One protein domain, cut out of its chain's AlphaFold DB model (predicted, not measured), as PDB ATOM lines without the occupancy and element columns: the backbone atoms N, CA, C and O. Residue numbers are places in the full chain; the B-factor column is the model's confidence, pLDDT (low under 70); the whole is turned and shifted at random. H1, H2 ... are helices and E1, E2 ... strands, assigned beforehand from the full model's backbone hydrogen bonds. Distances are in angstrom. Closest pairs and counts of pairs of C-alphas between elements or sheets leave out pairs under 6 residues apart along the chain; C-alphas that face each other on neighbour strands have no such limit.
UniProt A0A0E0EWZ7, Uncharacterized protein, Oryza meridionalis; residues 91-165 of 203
ATOM      1  N   ARG A  91      11.219 -24.432 -48.083       53.69
ATOM      2  CA  ARG A  91       9.892 -24.009 -47.641       53.69
ATOM      3  C   ARG A  91       9.588 -24.772 -46.358       53.69
ATOM      4  O   ARG A  91       9.620 -26.001 -46.406       53.69
ATOM      5  N   PRO A  92       9.288 -24.093 -45.238       55.53
ATOM      6  CA  PRO A  92       8.623 -24.754 -44.132       55.53
ATOM      7  C   PRO A  92       7.297 -25.276 -44.687       55.53
ATOM      8  O   PRO A  92       6.408 -24.495 -45.033       55.53
ATOM      9  N   LEU A  93       7.194 -26.589 -44.881       57.72
ATOM     10  CA  LEU A  93       5.900 -27.201 -45.128       57.72
ATOM     11  C   LEU A  93       5.079 -26.991 -43.856       57.72
ATOM     12  O   LEU A  93       5.591 -27.174 -42.749       57.72
ATOM     13  N   TRP A  94       3.828 -26.570 -44.029       55.84
ATOM     14  CA  TRP A  94       2.876 -26.427 -42.936       55.84
ATOM     15  C   TRP A  94       2.929 -27.664 -42.035       55.84
ATOM     16  O   TRP A  94       2.998 -28.776 -42.572       55.84
ATOM     17  N   PRO A  95       2.923 -27.499 -40.698       58.78
ATOM     18  CA  PRO A  95       2.910 -28.636 -39.796       58.78
ATOM     19  C   PRO A  95       1.756 -29.542 -40.210       58.78
ATOM     20  O   PRO A  95       0.602 -29.114 -40.236       58.78
ATOM     21  N   VAL A  96       2.079 -30.774 -40.606       66.56
ATOM     22  CA  VAL A  96       1.062 -31.770 -40.934       66.56
ATOM     23  C   VAL A  96       0.224 -31.942 -39.676       66.56
ATOM     24  O   VAL A  96       0.730 -32.404 -38.651       66.56
ATOM     25  N   TYR A  97      -1.032 -31.499 -39.739       71.00
ATOM     26  CA  TYR A  97      -1.965 -31.583 -38.626       71.00
ATOM     27  C   TYR A  97      -2.187 -33.059 -38.303       71.00
ATOM     28  O   TYR A  97      -2.927 -33.755 -38.993       71.00
ATOM     29  N   ARG A  98      -1.496 -33.546 -37.273       85.31
ATOM     30  CA  ARG A  98      -1.766 -34.855 -36.687       85.31
ATOM     31  C   ARG A  98      -2.819 -34.677 -35.608       85.31
ATOM     32  O   ARG A  98      -2.710 -33.773 -34.773       85.31
ATOM     33  N   GLU A  99      -3.833 -35.525 -35.657       92.81
ATOM     34  CA  GLU A  99      -4.852 -35.607 -34.620       92.81
ATOM     35  C   GLU A  99      -4.458 -36.650 -33.571       92.81
ATOM     36  O   GLU A  99      -3.792 -37.640 -33.872       92.81
ATOM     37  N   MET A 100      -4.860 -36.406 -32.330       92.31
ATOM     38  CA  MET A 100      -4.692 -37.287 -31.185       92.31
ATOM     39  C   MET A 100      -6.039 -37.466 -30.503       92.31
ATOM     40  O   MET A 100      -6.743 -36.486 -30.259       92.31
ATOM     41  N   LEU A 101      -6.385 -38.714 -30.202       93.50
ATOM     42  CA  LEU A 101      -7.619 -39.059 -29.511       93.50
ATOM     43  C   LEU A 101      -7.361 -39.122 -28.006       93.50
ATOM     44  O   LEU A 101      -6.494 -39.870 -27.563       93.50
ATOM     45  N   ILE A 102      -8.120 -38.352 -27.231       92.00
ATOM     46  CA  ILE A 102      -8.133 -38.409 -25.763       92.00
ATOM     47  C   ILE A 102      -9.597 -38.553 -25.351       92.00
ATOM     48  O   ILE A 102     -10.423 -37.760 -25.793       92.00
ATOM     49  N   ASN A 103      -9.943 -39.578 -24.567       91.69
ATOM     50  CA  ASN A 103     -11.318 -39.825 -24.095       91.69
ATOM     51  C   ASN A 103     -12.398 -39.807 -25.202       91.69
ATOM     52  O   ASN A 103     -13.521 -39.366 -24.984       91.69
ATOM     53  N   GLY A 104     -12.060 -40.259 -26.417       91.25
ATOM     54  CA  GLY A 104     -12.974 -40.257 -27.569       91.25
ATOM     55  C   GLY A 104     -13.091 -38.920 -28.314       91.25
ATOM     56  O   GLY A 104     -13.769 -38.851 -29.334       91.25
ATOM     57  N   ASN A 105     -12.394 -37.875 -27.867       91.06
ATOM     58  CA  ASN A 105     -12.343 -36.569 -28.516       91.06
ATOM     59  C   ASN A 105     -11.060 -36.423 -29.352       91.06
ATOM     60  O   ASN A 105      -9.985 -36.832 -28.912       91.06
ATOM     61  N   SER A 106     -11.146 -35.808 -30.540       93.06
ATOM     62  CA  SER A 106      -9.976 -35.527 -31.382       93.06
ATOM     63  C   SER A 106      -9.377 -34.138 -31.128       93.06
ATOM     64  O   SER A 106     -10.048 -33.097 -31.046       93.06
ATOM     65  N   TYR A 107      -8.054 -34.120 -31.003       93.56
ATOM     66  CA  TYR A 107      -7.257 -32.948 -30.675       93.56
ATOM     67  C   TYR A 107      -6.114 -32.783 -31.667       93.56
ATOM     68  O   TYR A 107      -5.484 -33.753 -32.061       93.56
ATOM     69  N   GLN A 108      -5.780 -31.548 -32.033       93.44
ATOM     70  CA  GLN A 108      -4.550 -31.291 -32.782       93.44
ATOM     71  C   GLN A 108      -3.351 -31.509 -31.857       93.44
ATOM     72  O   GLN A 108      -3.247 -30.826 -30.838       93.44
ATOM     73  N   VAL A 109      -2.430 -32.401 -32.236       92.06
ATOM     74  CA  VAL A 109      -1.224 -32.737 -31.454       92.06
ATOM     75  C   VAL A 109      -0.435 -31.487 -31.076       92.06
ATOM     76  O   VAL A 109       0.015 -31.374 -29.943       92.06
ATOM     77  N   VAL A 110      -0.327 -30.516 -31.989       91.25
ATOM     78  CA  VAL A 110       0.386 -29.250 -31.746       91.25
ATOM     79  C   VAL A 110      -0.211 -28.487 -30.563       91.25
ATOM     80  O   VAL A 110       0.532 -28.045 -29.694       91.25
ATOM     81  N   LYS A 111      -1.544 -28.398 -30.477       93.19
ATOM     82  CA  LYS A 111      -2.220 -27.711 -29.366       93.19
ATOM     83  C   LYS A 111      -2.015 -28.435 -28.040       93.19
ATOM     84  O   LYS A 111      -1.842 -27.788 -27.016       93.19
ATOM     85  N   VAL A 112      -2.043 -29.769 -28.061       93.38
ATOM     86  CA  VAL A 112      -1.812 -30.554 -26.842       93.38
ATOM     87  C   VAL A 112      -0.369 -30.397 -26.376       93.38
ATOM     88  O   VAL A 112      -0.133 -30.147 -25.201       93.38
ATOM     89  N   ALA A 113       0.591 -30.474 -27.298       92.81
ATOM     90  CA  ALA A 113       2.008 -30.310 -26.998       92.81
ATOM     91  C   ALA A 113       2.323 -28.919 -26.427       92.81
ATOM     92  O   ALA A 113       3.040 -28.819 -25.438       92.81
ATOM     93  N   GLU A 114       1.760 -27.860 -27.010       94.81
ATOM     94  CA  GLU A 114       1.917 -26.488 -26.517       94.81
ATOM     95  C   GLU A 114       1.352 -26.323 -25.096       94.81
ATOM     96  O   GLU A 114       2.003 -25.755 -24.213       94.81
ATOM     97  N   TRP A 115       0.174 -26.894 -24.833       96.12
ATOM     98  CA  TRP A 115      -0.420 -26.858 -23.500       96.12
ATOM     99  C   TRP A 115       0.390 -27.670 -22.481       96.12
ATOM    100  O   TRP A 115       0.675 -27.185 -21.390       96.12
ATOM    101  N   MET A 116       0.837 -28.874 -22.838       94.94
ATOM    102  CA  MET A 116       1.661 -29.705 -21.951       94.94
ATOM    103  C   MET A 116       3.035 -29.085 -21.678       94.94
ATOM    104  O   MET A 116       3.566 -29.232 -20.581       94.94
ATOM    105  N   HIS A 117       3.605 -28.365 -22.648       95.31
ATOM    106  CA  HIS A 117       4.862 -27.645 -22.463       95.31
ATOM    107  C   HIS A 117       4.729 -26.509 -21.440       95.31
ATOM    108  O   HIS A 117       5.651 -26.255 -20.669       95.31
ATOM    109  N   THR A 118       3.581 -25.831 -21.413       96.69
ATOM    110  CA  THR A 118       3.294 -24.760 -20.442       96.69
ATOM    111  C   THR A 118       2.829 -25.291 -19.084       96.69
ATOM    112  O   THR A 118       2.980 -24.601 -18.079       96.69
ATOM    113  N   HIS A 119       2.321 -26.525 -19.025       95.44
ATOM    114  CA  HIS A 119       1.766 -27.141 -17.819       95.44
ATOM    115  C   HIS A 119       2.519 -28.422 -17.438       95.44
ATOM    116  O   HIS A 119       1.994 -29.535 -17.520       95.44
ATOM    117  N   LEU A 120       3.767 -28.261 -16.995       92.81
ATOM    118  CA  LEU A 120       4.608 -29.383 -16.576       92.81
ATOM    119  C   LEU A 120       3.956 -30.179 -15.432       92.81
ATOM    120  O   LEU A 120       3.436 -29.614 -14.471       92.81
ATOM    121  N   GLY A 121       3.989 -31.509 -15.541       91.69
ATOM    122  CA  GLY A 121       3.402 -32.421 -14.552       91.69
ATOM    123  C   GLY A 121       1.887 -32.616 -14.667       91.69
ATOM    124  O   GLY A 121       1.326 -33.394 -13.898       91.69
ATOM    125  N   ARG A 122       1.222 -31.953 -15.621       95.00
ATOM    126  CA  ARG A 122      -0.183 -32.224 -15.952       95.00
ATOM    127  C   ARG A 122      -0.317 -33.373 -16.939       95.00
ATOM    128  O   ARG A 122       0.581 -33.634 -17.743       95.00
ATOM    129  N   THR A 123      -1.452 -34.056 -16.870       94.25
ATOM    130  CA  THR A 123      -1.737 -35.214 -17.719       94.25
ATOM    131  C   THR A 123      -2.546 -34.835 -18.963       94.25
ATOM    132  O   THR A 123      -3.007 -33.703 -19.124       94.25
ATOM    133  N   LEU A 124      -2.725 -35.794 -19.873       93.12
ATOM    134  CA  LEU A 124      -3.591 -35.627 -21.045       93.12
ATOM    135  C   LEU A 124      -5.062 -35.442 -20.644       93.12
ATOM    136  O   LEU A 124      -5.793 -34.699 -21.296       93.12
ATOM    137  N   GLU A 125      -5.483 -36.067 -19.547       94.19
ATOM    138  CA  GLU A 125      -6.821 -35.914 -18.974       94.19
ATOM    139  C   GLU A 125      -7.026 -34.506 -18.402       94.19
ATOM    140  O   GLU A 125      -8.120 -33.951 -18.507       94.19
ATOM    141  N   ASP A 126      -5.983 -33.890 -17.834       95.81
ATOM    142  CA  ASP A 126      -6.047 -32.490 -17.406       95.81
ATOM    143  C   ASP A 126      -6.280 -31.551 -18.595       95.81
ATOM    144  O   ASP A 126      -7.083 -30.621 -18.497       95.81
ATOM    145  N   PHE A 127      -5.632 -31.819 -19.732       94.94
ATOM    146  CA  PHE A 127      -5.859 -31.065 -20.963       94.94
ATOM    147  C   PHE A 127      -7.285 -31.243 -21.500       94.94
ATOM    148  O   PHE A 127      -7.926 -30.261 -21.881       94.94
ATOM    149  N   ASP A 128      -7.796 -32.478 -21.520       94.62
ATOM    150  CA  ASP A 128      -9.168 -32.786 -21.940       94.62
ATOM    151  C   ASP A 128     -10.183 -32.028 -21.069       94.62
ATOM    152  O   ASP A 128     -11.016 -31.282 -21.591       94.62
ATOM    153  N   ARG A 129     -10.029 -32.087 -19.738       95.06
ATOM    154  CA  ARG A 129     -10.853 -31.314 -18.791       95.06
ATOM    155  C   ARG A 129     -10.752 -29.810 -19.016       95.06
ATOM    156  O   ARG A 129     -11.778 -29.133 -19.034       95.06
ATOM    157  N   HIS A 130      -9.545 -29.283 -19.210       94.62
ATOM    158  CA  HIS A 130      -9.335 -27.864 -19.492       94.62
ATOM    159  C   HIS A 130     -10.072 -27.438 -20.765       94.62
ATOM    160  O   HIS A 130     -10.808 -26.453 -20.760       94.62
ATOM    161  N   ARG A 131      -9.943 -28.208 -21.850       93.38
ATOM    162  CA  ARG A 131     -10.601 -27.888 -23.118       93.38
ATOM    163  C   ARG A 131     -12.125 -27.991 -23.029       93.38
ATOM    164  O   ARG A 131     -12.807 -27.151 -23.621       93.38
ATOM    165  N   VAL A 132     -12.663 -28.965 -22.296       92.44
ATOM    166  CA  VAL A 132     -14.108 -29.057 -22.027       92.44
ATOM    167  C   VAL A 132     -14.573 -27.847 -21.220       92.44
ATOM    168  O   VAL A 132     -15.494 -27.156 -21.658       92.44
ATOM    169  N   SER A 133     -13.871 -27.507 -20.135       94.81
ATOM    170  CA  SER A 133     -14.185 -26.336 -19.307       94.81
ATOM    171  C   SER A 133     -14.186 -25.044 -20.121       94.81
ATOM    172  O   SER A 133     -15.169 -24.313 -20.097       94.81
ATOM    173  N   CYS A 134     -13.152 -24.780 -20.929       93.00
ATOM    174  CA  CYS A 134     -13.099 -23.576 -21.765       93.00
ATOM    175  C   CYS A 134     -14.264 -23.493 -22.765       93.00
ATOM    176  O   CYS A 134     -14.742 -22.399 -23.091       93.00
ATOM    177  N   ARG A 135     -14.731 -24.638 -23.276       92.19
ATOM    178  CA  ARG A 135     -15.881 -24.695 -24.184       92.19
ATOM    179  C   ARG A 135     -17.180 -24.389 -23.445       92.19
ATOM    180  O   ARG A 135     -18.001 -23.637 -23.970       92.19
ATOM    181  N   GLU A 136     -17.355 -24.930 -22.246       95.06
ATOM    182  CA  GLU A 136     -18.499 -24.632 -21.382       95.06
ATOM    183  C   GLU A 136     -18.511 -23.172 -20.934       95.06
ATOM    184  O   GLU A 136     -19.560 -22.534 -20.987       95.06
ATOM    185  N   ASP A 137     -17.356 -22.615 -20.576       95.19
ATOM    186  CA  ASP A 137     -17.182 -21.202 -20.238       95.19
ATOM    187  C   ASP A 137     -17.580 -20.299 -21.396       95.19
ATOM    188  O   ASP A 137     -18.367 -19.370 -21.225       95.19
ATOM    189  N   SER A 138     -17.117 -20.625 -22.601       94.75
ATOM    190  CA  SER A 138     -17.523 -19.912 -23.811       94.75
ATOM    191  C   SER A 138     -19.031 -20.035 -24.041       94.75
ATOM    192  O   SER A 138     -19.700 -19.047 -24.333       94.75
ATOM    193  N   ALA A 139     -19.600 -21.232 -23.882       95.12
ATOM    194  CA  ALA A 139     -21.033 -21.456 -24.047       95.12
ATOM    195  C   ALA A 139     -21.874 -20.728 -22.983       95.12
ATOM    196  O   ALA A 139     -22.984 -20.290 -23.279       95.12
ATOM    197  N   ARG A 140     -21.375 -20.601 -21.749       95.69
ATOM    198  CA  ARG A 140     -21.975 -19.770 -20.695       95.69
ATOM    199  C   ARG A 140     -21.920 -18.301 -21.086       95.69
ATOM    200  O   ARG A 140     -22.965 -17.666 -21.168       95.69
ATOM    201  N   PHE A 141     -20.732 -17.811 -21.439       94.75
ATOM    202  CA  PHE A 141     -20.527 -16.438 -21.888       94.75
ATOM    203  C   PHE A 141     -21.506 -16.059 -23.000       94.75
ATOM    204  O   PHE A 141     -22.190 -15.052 -22.882       94.75
ATOM    205  N   TRP A 142     -21.635 -16.879 -24.045       93.38
ATOM    206  CA  TRP A 142     -22.529 -16.582 -25.166       93.38
ATOM    207  C   TRP A 142     -24.017 -16.654 -24.818       93.38
ATOM    208  O   TRP A 142     -24.796 -15.917 -25.419       93.38
ATOM    209  N   ARG A 143     -24.426 -17.505 -23.869       91.12
ATOM    210  CA  ARG A 143     -25.821 -17.558 -23.398       91.12
ATOM    211  C   ARG A 143     -26.202 -16.314 -22.609       91.12
ATOM    212  O   ARG A 143     -27.282 -15.769 -22.814       91.12
ATOM    213  N   ASP A 144     -25.298 -15.858 -21.754       94.62
ATOM    214  CA  ASP A 144     -25.528 -14.701 -20.893       94.62
ATOM    215  C   ASP A 144     -25.168 -13.378 -21.589       94.62
ATOM    216  O   ASP A 144     -25.429 -12.291 -21.064       94.62
ATOM    217  N   PHE A 145     -24.588 -13.452 -22.791       91.50
ATOM    218  CA  PHE A 145     -24.179 -12.294 -23.567       91.50
ATOM    219  C   PHE A 145     -25.391 -11.462 -23.993       91.50
ATOM    220  O   PHE A 145     -26.100 -11.768 -24.954       91.50
ATOM    221  N   LYS A 146     -25.584 -10.333 -23.313       91.00
ATOM    222  CA  LYS A 146     -26.531  -9.298 -23.722       91.00
ATOM    223  C   LYS A 146     -25.821  -8.295 -24.622       91.00
ATOM    224  O   LYS A 146     -24.898  -7.605 -24.190       91.00
ATOM    225  N   ARG A 147     -26.269  -8.191 -25.877       89.12
ATOM    226  CA  ARG A 147     -25.808  -7.126 -26.776       89.12
ATOM    227  C   ARG A 147     -26.177  -5.771 -26.183       89.12
ATOM    228  O   ARG A 147     -27.315  -5.546 -25.786       89.12
ATOM    229  N   SER A 148     -25.214  -4.856 -26.158       93.00
ATOM    230  CA  SER A 148     -25.510  -3.450 -25.872       93.00
ATOM    231  C   SER A 148     -26.293  -2.819 -27.025       93.00
ATOM    232  O   SER A 148     -26.119  -3.210 -28.181       93.00
ATOM    233  N   VAL A 149     -27.064  -1.766 -26.736       92.44
ATOM    234  CA  VAL A 149     -27.820  -0.993 -27.745       92.44
ATOM    235  C   VAL A 149     -26.925  -0.556 -28.912       92.44
ATOM    236  O   VAL A 149     -27.305  -0.644 -30.079       92.44
ATOM    237  N   ARG A 150     -25.685  -0.137 -28.623       93.62
ATOM    238  CA  ARG A 150     -24.705   0.242 -29.652       93.62
ATOM    239  C   ARG A 150     -24.301  -0.945 -30.531       93.62
ATOM    240  O   ARG A 150     -24.221  -0.794 -31.748       93.62
ATOM    241  N   GLN A 151     -24.017  -2.103 -29.937       92.00
ATOM    242  CA  GLN A 151     -23.657  -3.311 -30.689       92.00
ATOM    243  C   GLN A 151     -24.829  -3.828 -31.523       92.00
ATOM    244  O   GLN A 151     -24.613  -4.281 -32.644       92.00
ATOM    245  N   GLU A 152     -26.052  -3.729 -31.009       89.50
ATOM    246  CA  GLU A 152     -27.268  -4.079 -31.736       89.50
ATOM    247  C   GLU A 152     -27.475  -3.161 -32.945       89.50
ATOM    248  O   GLU A 152     -27.588  -3.655 -34.063       89.50
ATOM    249  N   ALA A 153     -27.361  -1.840 -32.774       90.44
ATOM    250  CA  ALA A 153     -27.428  -0.892 -33.887       90.44
ATOM    251  C   ALA A 153     -26.354  -1.161 -34.961       90.44
ATOM    252  O   ALA A 153     -26.630  -1.068 -36.159       90.44
ATOM    253  N   ILE A 154     -25.131  -1.526 -34.555       91.00
ATOM    254  CA  ILE A 154     -24.067  -1.927 -35.491       91.00
ATOM    255  C   ILE A 154     -24.438  -3.228 -36.212       91.00
ATOM    256  O   ILE A 154     -24.239  -3.324 -37.423       91.00
ATOM    257  N   ALA A 155     -24.973  -4.218 -35.498       85.69
ATOM    258  CA  ALA A 155     -25.378  -5.490 -36.083       85.69
ATOM    259  C   ALA A 155     -26.531  -5.312 -37.086       85.69
ATOM    260  O   ALA A 155     -26.432  -5.826 -38.198       85.69
ATOM    261  N   CYS A 156     -27.560  -4.525 -36.755       86.75
ATOM    262  CA  CYS A 156     -28.655  -4.190 -37.670       86.75
ATOM    263  C   CYS A 156     -28.137  -3.513 -38.945       86.75
ATOM    264  O   CYS A 156     -28.547  -3.883 -40.040       86.75
ATOM    265  N   ARG A 157     -27.185  -2.576 -38.826       88.94
ATOM    266  CA  ARG A 157     -26.581  -1.898 -39.988       88.94
ATOM    267  C   ARG A 157     -25.724  -2.821 -40.853       88.94
ATOM    268  O   ARG A 157     -25.709  -2.660 -42.065       88.94
ATOM    269  N   ARG A 158     -24.966  -3.739 -40.240       90.81
ATOM    270  CA  ARG A 158     -24.013  -4.606 -40.960       90.81
ATOM    271  C   ARG A 158     -24.661  -5.829 -41.590       90.81
ATOM    272  O   ARG A 158     -24.204  -6.274 -42.634       90.81
ATOM    273  N   TYR A 159     -25.678  -6.377 -40.940       87.69
ATOM    274  CA  TYR A 159     -26.247  -7.671 -41.304       87.69
ATOM    275  C   TYR A 159     -27.720  -7.574 -41.725       87.69
ATOM    276  O   TYR A 159     -28.353  -8.607 -41.906       87.69
ATOM    277  N   SER A 160     -28.276  -6.358 -41.857       79.88
ATOM    278  CA  SER A 160     -29.696  -6.111 -42.165       79.88
ATOM    279  C   SER A 160     -30.649  -6.946 -41.305       79.88
ATOM    280  O   SER A 160     -31.660  -7.460 -41.779       79.88
ATOM    281  N   LEU A 161     -30.303  -7.117 -40.027       74.44
ATOM    282  CA  LEU A 161     -31.114  -7.891 -39.096       74.44
ATOM    283  C   LEU A 161     -32.368  -7.085 -38.761       74.44
ATOM    284  O   LEU A 161     -32.295  -6.067 -38.069       74.44
ATOM    285  N   VAL A 162     -33.513  -7.550 -39.255       74.75
ATOM    286  CA  VAL A 162     -34.825  -7.101 -38.792       74.75
ATOM    287  C   VAL A 162     -35.097  -7.844 -37.489       74.75
ATOM    288  O   VAL A 162     -35.211  -9.069 -37.493       74.75
ATOM    289  N   CYS A 163     -35.161  -7.128 -36.365       59.72
ATOM    290  CA  CYS A 163     -35.581  -7.721 -35.099       59.72
ATOM    291  C   CYS A 163     -37.038  -8.176 -35.244       59.72
ATOM    292  O   CYS A 163     -37.957  -7.359 -35.206       59.72
ATOM    293  N   ALA A 164     -37.246  -9.476 -35.454       63.97
ATOM    294  CA  ALA A 164     -38.569 -10.069 -35.378       63.97
ATOM    295  C   ALA A 164     -39.046  -9.949 -33.927       63.97
ATOM    296  O   ALA A 164     -38.355 -10.378 -33.001       63.97
ATOM    297  N   SER A 165     -40.208  -9.330 -33.722       61.88
ATOM    298  CA  SER A 165     -40.869  -9.357 -32.421       61.88
ATOM    299  C   SER A 165     -41.056 -10.811 -31.976       61.88
ATOM    300  O   SER A 165     -41.273 -11.674 -32.835       61.88
TER     301      SER A 165
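This is residues 91 to 165 of the 203 residues of an uncharacterized protein of Oryza meridionalis (UniProt A0A0E0EWZ7). A two-stranded hairpin, E1 and E2, and the short helix H1 form a small head at the first end of one long helix, H2. H2 runs out from this head as a bare bar, its residues 132 to 144 standing free, and H3 lies beyond its far end, apart from H2 and from the elements of the head. The printed part has 75 residues, with two named strands and three named helices in the order E1, E2, H1, H2, H3; the sheet has the order E1, E2 and is antiparallel. The class is mostly helix, with helices holding 42 and strands 8 of the 50 residues in named elements. The whole is extended, with a radius of gyration of the C-alphas of 19.2 A and spans of 50 by 36 by 23 A.

E1 is residues 99 to 102, 9.9 A from first to last C-alpha, and begins with C-alpha 99 at (-4.852, -35.607, -34.620). E2 is residues 105 to 108, 10.3 A long. H1 is residues 109 to 118 and is 14.3 A long. H2, the longest helix, is residues 124 to 144 and measures 30.3 A, from C-alpha 124 at (-3.591, -35.627, -21.045) to C-alpha 144 at (-25.528, -14.701, -20.893). H3 is residues 149 to 159, 15.2 A long, and ends with C-alpha 159 at (-26.247, -7.671, -41.304).

E1 and E2 form an antiparallel hairpin, with 141 degrees between their directions. N 100 and O 107 are within hydrogen-bond range at 2.7 A, as are N 107 and O 100 at 2.8 A. The closest C-alphas of E1 and H1 are those of Glu 99 and Val 109, 5.6 A apart. The closest C-alphas of E1 and H2 are those of Ile 102 and Asp 128, 6.9 A apart. E2 and H2 are near each other, with 5 pairs of C-alphas within 10 A. H1 and H2 touch, H2 with residues 124 to 127 alone; their closest C-alphas are those of Val 112 and Phe 127, 7.2 A apart. Their lines are about perpendicular, at 83 degrees. H3 touches no helix and is apart from E1, E2, H1 and H2. In H1, H2 and H3 every O i to N i+4 pair is within hydrogen-bond range.

The two C-alphas farthest apart are those of Arg 91 and Ser 165, at 55.0 A. The printed part has no cut. The four links between named elements are tight. Residues 132 to 146, of which 132 to 144 belong to H2, stand free. The mean pLDDT of the printed part is 87.8, and the model's confidence is under 70 at residues 91 to 96 and 163 to 165.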